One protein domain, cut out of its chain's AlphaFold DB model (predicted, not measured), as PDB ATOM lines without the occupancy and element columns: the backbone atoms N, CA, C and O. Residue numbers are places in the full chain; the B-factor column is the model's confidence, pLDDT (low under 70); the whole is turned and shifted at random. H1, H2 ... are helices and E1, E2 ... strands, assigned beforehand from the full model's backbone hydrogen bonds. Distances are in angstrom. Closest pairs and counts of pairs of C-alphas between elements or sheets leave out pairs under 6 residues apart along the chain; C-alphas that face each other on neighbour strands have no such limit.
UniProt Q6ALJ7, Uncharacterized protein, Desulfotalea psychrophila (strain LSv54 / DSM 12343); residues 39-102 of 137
ATOM      1  N   TRP A  39       9.415  18.307   5.053       98.19
ATOM      2  CA  TRP A  39      10.461  18.413   4.040       98.19
ATOM      3  C   TRP A  39      11.862  18.386   4.658       98.19
ATOM      4  O   TRP A  39      12.108  18.961   5.717       98.19
ATOM      5  N   SER A  40      12.802  17.756   3.955       97.25
ATOM      6  CA  SER A  40      14.211  17.651   4.352       97.25
ATOM      7  C   SER A  40      14.917  19.001   4.541       97.25
ATOM      8  O   SER A  40      15.957  19.069   5.199       97.25
ATOM      9  N   GLY A  41      14.380  20.071   3.940       96.19
ATOM     10  CA  GLY A  41      14.983  21.404   3.926       96.19
ATOM     11  C   GLY A  41      16.093  21.579   2.884       96.19
ATOM     12  O   GLY A  41      16.692  22.650   2.807       96.19
ATOM     13  N   SER A  42      16.395  20.549   2.087       96.31
ATOM     14  CA  SER A  42      17.461  20.579   1.085       96.31
ATOM     15  C   SER A  42      16.894  20.547  -0.331       96.31
ATOM     16  O   SER A  42      16.013  19.759  -0.656       96.31
ATOM     17  N   TRP A  43      17.427  21.403  -1.198       93.19
ATOM     18  CA  TRP A  43      16.969  21.598  -2.578       93.19
ATOM     19  C   TRP A  43      17.916  20.982  -3.622       93.19
ATOM     20  O   TRP A  43      17.687  21.113  -4.823       93.19
ATOM     21  N   LEU A  44      18.988  20.311  -3.182       94.00
ATOM     22  CA  LEU A  44      20.005  19.744  -4.067       94.00
ATOM     23  C   LEU A  44      19.524  18.434  -4.696       94.00
ATOM     24  O   LEU A  44      19.362  17.424  -4.013       94.00
ATOM     25  N   GLY A  45      19.328  18.437  -6.015       93.94
ATOM     26  CA  GLY A  45      18.972  17.235  -6.769       93.94
ATOM     27  C   GLY A  45      17.739  16.533  -6.193       93.94
ATOM     28  O   GLY A  45      16.698  17.159  -5.985       93.94
ATOM     29  N   TYR A  46      17.857  15.233  -5.914       95.31
ATOM     30  CA  TYR A  46      16.747  14.437  -5.383       95.31
ATOM     31  C   TYR A  46      16.315  14.853  -3.967       95.31
ATOM     32  O   TYR A  46      15.172  14.598  -3.598       95.31
ATOM     33  N   HIS A  47      17.161  15.554  -3.196       96.44
ATOM     34  CA  HIS A  47      16.824  15.992  -1.834       96.44
ATOM     35  C   HIS A  47      15.603  16.914  -1.800       96.44
ATOM     36  O   HIS A  47      14.841  16.898  -0.830       96.44
ATOM     37  N   SER A  48      15.382  17.652  -2.897       96.25
ATOM     38  CA  SER A  48      14.192  18.486  -3.101       96.25
ATOM     39  C   SER A  48      12.885  17.706  -2.950       96.25
ATOM     40  O   SER A  48      11.860  18.300  -2.637       96.25
ATOM     41  N   ARG A  49      12.933  16.379  -3.113       97.06
ATOM     42  CA  ARG A  49      11.799  15.463  -3.013       97.06
ATOM     43  C   ARG A  49      11.880  14.525  -1.806       97.06
ATOM     44  O   ARG A  49      11.168  13.525  -1.761       97.06
ATOM     45  N   VAL A  50      12.740  14.824  -0.832       98.19
ATOM     46  CA  VAL A  50      12.848  14.041   0.403       98.19
ATOM     47  C   VAL A  50      11.967  14.648   1.484       98.19
ATOM     48  O   VAL A  50      12.121  15.813   1.854       98.19
ATOM     49  N   TYR A  51      11.075  13.820   2.013       98.56
ATOM     50  CA  TYR A  51      10.165  14.160   3.097       98.56
ATOM     51  C   TYR A  51      10.229  13.075   4.171       98.56
ATOM     52  O   TYR A  51      10.603  11.928   3.911       98.56
ATOM     53  N   TYR A  52       9.870  13.428   5.397       98.31
ATOM     54  CA  TYR A  52       9.657  12.444   6.442       98.31
ATOM     55  C   TYR A  52       8.444  11.569   6.089       98.31
ATOM     56  O   TYR A  52       7.522  11.998   5.388       98.31
ATOM     57  N   THR A  53       8.474  10.311   6.523       97.62
ATOM     58  CA  THR A  53       7.458   9.309   6.181       97.62
ATOM     59  C   THR A  53       6.030   9.818   6.406       97.62
ATOM     60  O   THR A  53       5.761  10.529   7.373       97.62
ATOM     61  N   ALA A  54       5.123   9.465   5.489       96.44
ATOM     62  CA  ALA A  54       3.712   9.868   5.503       96.44
ATOM     63  C   ALA A  54       3.458  11.392   5.567       96.44
ATOM     64  O   ALA A  54       2.368  11.821   5.937       96.44
ATOM     65  N   PHE A  55       4.447  12.211   5.191       98.00
ATOM     66  CA  PHE A  55       4.408  13.671   5.302       98.00
ATOM     67  C   PHE A  55       4.192  14.182   6.738       98.00
ATOM     68  O   PHE A  55       3.678  15.283   6.951       98.00
ATOM     69  N   GLU A  56       4.604  13.400   7.738       97.38
ATOM     70  CA  GLU A  56       4.550  13.801   9.142       97.38
ATOM     71  C   GLU A  56       5.700  14.750   9.501       97.38
ATOM     72  O   GLU A  56       6.784  14.708   8.927       97.38
ATOM     73  N   THR A  57       5.496  15.627  10.484       97.88
ATOM     74  CA  THR A  57       6.599  16.458  10.994       97.88
ATOM     75  C   THR A  57       7.654  15.561  11.660       97.88
ATOM     76  O   THR A  57       7.284  14.755  12.518       97.88
ATOM     77  N   PRO A  58       8.951  15.686  11.318       97.94
ATOM     78  CA  PRO A  58       9.987  14.832  11.882       97.94
ATOM     79  C   PRO A  58      10.057  15.006  13.411       97.94
ATOM     80  O   PRO A  58      10.097  16.140  13.901       97.94
ATOM     81  N   PRO A  59      10.090  13.911  14.193       97.56
ATOM     82  CA  PRO A  59      10.211  13.986  15.641       97.56
ATOM     83  C   PRO A  59      11.617  14.452  16.055       97.56
ATOM     84  O   PRO A  59      12.572  14.337  15.280       97.56
ATOM     85  N   PRO A  60      11.797  14.918  17.305       97.00
ATOM     86  CA  PRO A  60      13.114  15.265  17.823       97.00
ATOM     87  C   PRO A  60      14.133  14.135  17.623       97.00
ATOM     88  O   PRO A  60      13.885  12.980  17.964       97.00
ATOM     89  N   GLY A  61      15.297  14.476  17.067       94.38
ATOM     90  CA  GLY A  61      16.363  13.519  16.766       94.38
ATOM     91  C   GLY A  61      16.299  12.899  15.368       94.38
ATOM     92  O   GLY A  61      17.319  12.369  14.921       94.38
ATOM     93  N   ALA A  62      15.176  13.024  14.648       96.25
ATOM     94  CA  ALA A  62      15.144  12.777  13.214       96.25
ATOM     95  C   ALA A  62      15.780  13.963  12.476       96.25
ATOM     96  O   ALA A  62      15.325  15.098  12.592       96.25
ATOM     97  N   VAL A  63      16.867  13.709  11.750       94.69
ATOM     98  CA  VAL A  63      17.664  14.745  11.083       94.69
ATOM     99  C   VAL A  63      18.043  14.254   9.700       94.69
ATOM    100  O   VAL A  63      18.667  13.201   9.579       94.69
ATOM    101  N   PHE A  64      17.685  15.018   8.674       96.31
ATOM    102  CA  PHE A  64      18.172  14.784   7.323       96.31
ATOM    103  C   PHE A  64      19.595  15.334   7.173       96.31
ATOM    104  O   PHE A  64      19.887  16.451   7.601       96.31
ATOM    105  N   SER A  65      20.482  14.551   6.565       94.94
ATOM    106  CA  SER A  65      21.857  14.951   6.277       94.94
ATOM    107  C   SER A  65      21.942  15.506   4.860       94.94
ATOM    108  O   SER A  65      21.818  14.761   3.898       94.94
ATOM    109  N   ALA A  66      22.166  16.811   4.697       93.56
ATOM    110  CA  ALA A  66      22.305  17.402   3.362       93.56
ATOM    111  C   ALA A  66      23.608  16.992   2.647       93.56
ATOM    112  O   ALA A  66      23.663  17.056   1.423       93.56
ATOM    113  N   GLU A  67      24.634  16.585   3.403       92.56
ATOM    114  CA  GLU A  67      25.920  16.111   2.873       92.56
ATOM    115  C   GLU A  67      25.818  14.677   2.335       92.56
ATOM    116  O   GLU A  67      26.341  14.387   1.266       92.56
ATOM    117  N   TRP A  68      25.108  13.804   3.056       92.88
ATOM    118  CA  TRP A  68      25.052  12.366   2.762       92.88
ATOM    119  C   TRP A  68      23.705  11.901   2.187       92.88
ATOM    120  O   TRP A  68      23.574  10.768   1.732       92.88
ATOM    121  N   GLY A  69      22.679  12.749   2.218       94.19
ATOM    122  CA  GLY A  69      21.336  12.405   1.766       94.19
ATOM    123  C   GLY A  69      20.763  11.185   2.496       94.19
ATOM    124  O   GLY A  69      20.847  11.073   3.722       94.19
ATOM    125  N   LEU A  70      20.171  10.264   1.736       93.44
ATOM    126  CA  LEU A  70      19.640   8.981   2.209       93.44
ATOM    127  C   LEU A  70      20.680   7.846   2.206       93.44
ATOM    128  O   LEU A  70      20.322   6.698   2.471       93.44
ATOM    129  N   GLU A  71      21.951   8.125   1.903       87.75
ATOM    130  CA  GLU A  71      22.986   7.092   1.922       87.75
ATOM    131  C   GLU A  71      23.199   6.547   3.339       87.75
ATOM    132  O   GLU A  71      23.223   7.281   4.335       87.75
ATOM    133  N   ASN A  72      23.372   5.226   3.437       75.50
ATOM    134  CA  ASN A  72      23.604   4.569   4.713       75.50
ATOM    135  C   ASN A  72      25.068   4.750   5.137       75.50
ATOM    136  O   ASN A  72      25.934   3.954   4.772       75.50
ATOM    137  N   ASN A  73      25.340   5.808   5.900       78.75
ATOM    138  CA  ASN A  73      26.653   6.073   6.478       78.75
ATOM    139  C   ASN A  73      26.617   5.915   8.006       78.75
ATOM    140  O   ASN A  73      25.843   6.585   8.692       78.75
ATOM    141  N   PHE A  74      27.495   5.058   8.534       70.69
ATOM    142  CA  PHE A  74      27.514   4.606   9.932       70.69
ATOM    143  C   PHE A  74      27.688   5.739  10.961       70.69
ATOM    144  O   PHE A  74      27.316   5.565  12.120       70.69
ATOM    145  N   SER A  75      28.256   6.885  10.565       77.75
ATOM    146  CA  SER A  75      28.589   7.992  11.475       77.75
ATOM    147  C   SER A  75      28.009   9.364  11.099       77.75
ATOM    148  O   SER A  75      28.142  10.290  11.897       77.75
ATOM    149  N   GLY A  76      27.358   9.521   9.937       78.00
ATOM    150  CA  GLY A  76      26.951  10.849   9.430       78.00
ATOM    151  C   GLY A  76      25.720  10.900   8.515       78.00
ATOM    152  O   GLY A  76      25.387  11.970   7.998       78.00
ATOM    153  N   GLY A  77      25.045   9.767   8.301       90.12
ATOM    154  CA  GLY A  77      23.853   9.691   7.456       90.12
ATOM    155  C   GLY A  77      22.601  10.312   8.083       90.12
ATOM    156  O   GLY A  77      22.581  10.713   9.253       90.12
ATOM    157  N   SER A  78      21.529  10.371   7.292       94.50
ATOM    158  CA  SER A  78      20.209  10.781   7.782       94.50
ATOM    159  C   SER A  78      19.706   9.856   8.897       94.50
ATOM    160  O   SER A  78      19.886   8.641   8.855       94.50
ATOM    161  N   ARG A  79      19.039  10.433   9.900       94.44
ATOM    162  CA  ARG A  79      18.434   9.715  11.031       94.44
ATOM    163  C   ARG A  79      16.921   9.847  10.999       94.44
ATOM    164  O   ARG A  79      16.404  10.959  10.906       94.44
ATOM    165  N   GLY A  80      16.221   8.728  11.159       94.50
ATOM    166  CA  GLY A  80      14.761   8.656  11.099       94.50
ATOM    167  C   GLY A  80      14.247   8.164   9.743       94.50
ATOM    168  O   GLY A  80      15.026   7.808   8.865       94.50
ATOM    169  N   ALA A  81      12.924   8.122   9.594       96.75
ATOM    170  CA  ALA A  81      12.241   7.547   8.438       96.75
ATOM    171  C   ALA A  81      12.078   8.563   7.292       96.75
ATOM    172  O   ALA A  81      10.966   8.968   6.957       96.75
ATOM    173  N   TRP A  82      13.194   9.006   6.717       97.44
ATOM    174  CA  TRP A  82      13.200   9.874   5.535       97.44
ATOM    175  C   TRP A  82      13.022   9.053   4.261       97.44
ATOM    176  O   TRP A  82      13.649   8.007   4.113       97.44
ATOM    177  N   LEU A  83      12.193   9.543   3.340       97.12
ATOM    178  CA  LEU A  83      11.891   8.882   2.074       97.12
ATOM    179  C   LEU A  83      11.936   9.893   0.929       97.12
ATOM    180  O   LEU A  83      11.519  11.042   1.078       97.12
ATOM    181  N   GLU A  84      12.429   9.453  -0.224       97.75
ATOM    182  CA  GLU A  84      12.249  10.179  -1.478       97.75
ATOM    183  C   GLU A  84      10.861   9.870  -2.050       97.75
ATOM    184  O   GLU A  84      10.452   8.710  -2.111       97.75
ATOM    185  N   TYR A  85      10.161  10.908  -2.502       97.75
ATOM    186  CA  TYR A  85       8.888  10.801  -3.209       97.75
ATOM    187  C   TYR A  85       9.039  11.236  -4.671       97.75
ATOM    188  O   TYR A  85       9.972  11.955  -5.053       97.75
ATOM    189  N   SER A  86       8.103  10.823  -5.524       97.31
ATOM    190  CA  SER A  86       7.985  11.436  -6.845       97.31
ATOM    191  C   SER A  86       7.383  12.840  -6.712       97.31
ATOM    192  O   SER A  86       6.646  13.131  -5.769       97.31
ATOM    193  N   PHE A  87       7.707  13.733  -7.646       95.94
ATOM    194  CA  PHE A  87       7.123  15.076  -7.663       95.94
ATOM    195  C   PHE A  87       5.593  15.015  -7.795       95.94
ATOM    196  O   PHE A  87       4.878  15.671  -7.036       95.94
ATOM    197  N   ASP A  88       5.103  14.176  -8.709       97.50
ATOM    198  CA  ASP A  88       3.678  14.050  -9.006       97.50
ATOM    199  C   ASP A  88       2.885  13.492  -7.819       97.50
ATOM    200  O   ASP A  88       1.769  13.950  -7.571       97.50
ATOM    201  N   ASP A  89       3.460  12.573  -7.035       96.75
ATOM    202  CA  ASP A  89       2.806  12.043  -5.832       96.75
ATOM    203  C   ASP A  89       2.654  13.120  -4.756       96.75
ATOM    204  O   ASP A  89       1.594  13.230  -4.140       96.75
ATOM    205  N   VAL A  90       3.678  13.957  -4.554       97.50
ATOM    206  CA  VAL A  90       3.622  15.063  -3.584       97.50
ATOM    207  C   VAL A  90       2.566  16.084  -4.002       97.50
ATOM    208  O   VAL A  90       1.733  16.485  -3.187       97.50
ATOM    209  N   VAL A  91       2.556  16.477  -5.278       96.94
ATOM    210  CA  VAL A  91       1.562  17.416  -5.819       96.94
ATOM    211  C   VAL A  91       0.153  16.834  -5.718       96.94
ATOM    212  O   VAL A  91      -0.774  17.526  -5.289       96.94
ATOM    213  N   SER A  92      -0.021  15.563  -6.073       97.12
ATOM    214  CA  SER A  92      -1.310  14.874  -5.984       97.12
ATOM    215  C   SER A  92      -1.793  14.787  -4.540       97.12
ATOM    216  O   SER A  92      -2.963  15.056  -4.271       97.12
ATOM    217  N   TYR A  93      -0.895  14.481  -3.602       97.25
ATOM    218  CA  TYR A  93      -1.208  14.435  -2.180       97.25
ATOM    219  C   TYR A  93      -1.660  15.803  -1.657       97.25
ATOM    220  O   TYR A  93      -2.724  15.894  -1.051       97.25
ATOM    221  N   ILE A  94      -0.921  16.881  -1.953       97.88
ATOM    222  CA  ILE A  94      -1.302  18.250  -1.562       97.88
ATOM    223  C   ILE A  94      -2.685  18.612  -2.112       97.88
ATOM    224  O   ILE A  94      -3.526  19.122  -1.372       97.88
ATOM    225  N   ASN A  95      -2.949  18.314  -3.389       96.56
ATOM    226  CA  ASN A  95      -4.252  18.576  -4.000       96.56
ATOM    227  C   ASN A  95      -5.374  17.794  -3.313       96.56
ATOM    228  O   ASN A  95      -6.427  18.364  -3.033       96.56
ATOM    229  N   GLN A  96      -5.161  16.513  -3.006       96.50
ATOM    230  CA  GLN A  96      -6.149  15.696  -2.300       96.50
ATOM    231  C   GLN A  96      -6.423  16.226  -0.888       96.50
ATOM    232  O   GLN A  96      -7.588  16.361  -0.516       96.50
ATOM    233  N   GLN A  97      -5.383  16.594  -0.132       96.62
ATOM    234  CA  GLN A  97      -5.539  17.177   1.207       96.62
ATOM    235  C   GLN A  97      -6.277  18.523   1.175       96.62
ATOM    236  O   GLN A  97      -7.077  18.810   2.063       96.62
ATOM    237  N   ALA A  98      -6.093  19.310   0.112       96.00
ATOM    238  CA  ALA A  98      -6.815  20.563  -0.095       96.00
ATOM    239  C   ALA A  98      -8.283  20.378  -0.541       96.00
ATOM    240  O   ALA A  98      -8.999  21.369  -0.709       96.00
ATOM    241  N   GLY A  99      -8.743  19.136  -0.747       95.31
ATOM    242  CA  GLY A  99     -10.093  18.817  -1.219       95.31
ATOM    243  C   GLY A  99     -10.259  18.854  -2.741       95.31
ATOM    244  O   GLY A  99     -11.374  19.050  -3.219       95.31
ATOM    245  N   ALA A 100      -9.163  18.695  -3.491       93.25
ATOM    246  CA  ALA A 100      -9.099  18.758  -4.953       93.25
ATOM    247  C   ALA A 100      -9.817  19.994  -5.538       93.25
ATOM    248  O   ALA A 100     -10.747  19.860  -6.339       93.25
ATOM    249  N   PRO A 101      -9.434  21.215  -5.115       89.75
ATOM    250  CA  PRO A 101     -10.116  22.419  -5.558       89.75
ATOM    251  C   PRO A 101      -9.937  22.633  -7.063       89.75
ATOM    252  O   PRO A 101      -8.830  22.545  -7.587       89.75
ATOM    253  N   ASN A 102     -11.019  22.995  -7.751       86.81
ATOM    254  CA  ASN A 102     -10.926  23.484  -9.122       86.81
ATOM    255  C   ASN A 102     -10.341  24.909  -9.114       86.81
ATOM    256  O   ASN A 102     -10.956  25.833  -8.572       86.81
TER     257      ASN A 102
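Overview. This is residues 39 to 102 of the 137 residues of an uncharacterized protein of Desulfotalea psychrophila (strain LSv54 / DSM 12343) (UniProt Q6ALJ7). What shape is it? It has little regular structure: a small antiparallel hairpin, E1 and E2, lies near the middle, the long loop of residues 53 to 81 reaches one end, and residues 94 to 99, of which 94 to 97 belong to H2, stick out towards the other. What is it built of? The 64 printed residues include H1, E1, E2 and H2, in that order; the class is mixed, with 22 residues in named elements. Is it compact? It is only just loose, close to compact, with a radius of gyration of the C-alphas of 13.0 A and spans of 47 by 25 by 15 A.

Arrangement. How do the strands pair? E1, residues 50 to 52, and E2, residues 82 to 84, are an antiparallel hairpin at 143 degrees; N 51 and O 83 are within hydrogen-bond range at 3.0 A. Where are the helices? H1, residues 45 to 49, and H2, residues 87 to 97, are close but not clearly touching; their closest C-alphas, of Arg 49 and Phe 87, are 6.6 A apart. E1 and H2 are apart. Are their backbones helical? In H2 every O i to N i+4 pair is within hydrogen-bond range; in H1 0 of 1 is, beside 2 of 2 O i to N i+3 pairs.

Along the chain. Where does H1 begin? C-alpha 45 is at (18.972, 17.235, -6.769). Where does H2 end? C-alpha 97 is at (-5.539, 17.177, 1.207), 15.6 A from C-alpha 87.

Size, cuts and confidence. How large is it? The two farthest C-alphas, of Ser 75 and Asn 102, are 47.2 A apart. Is it continuous and confident? The printed part has no cut, E1 to E2 is a long link, and no printed residue is under 70 in pLDDT.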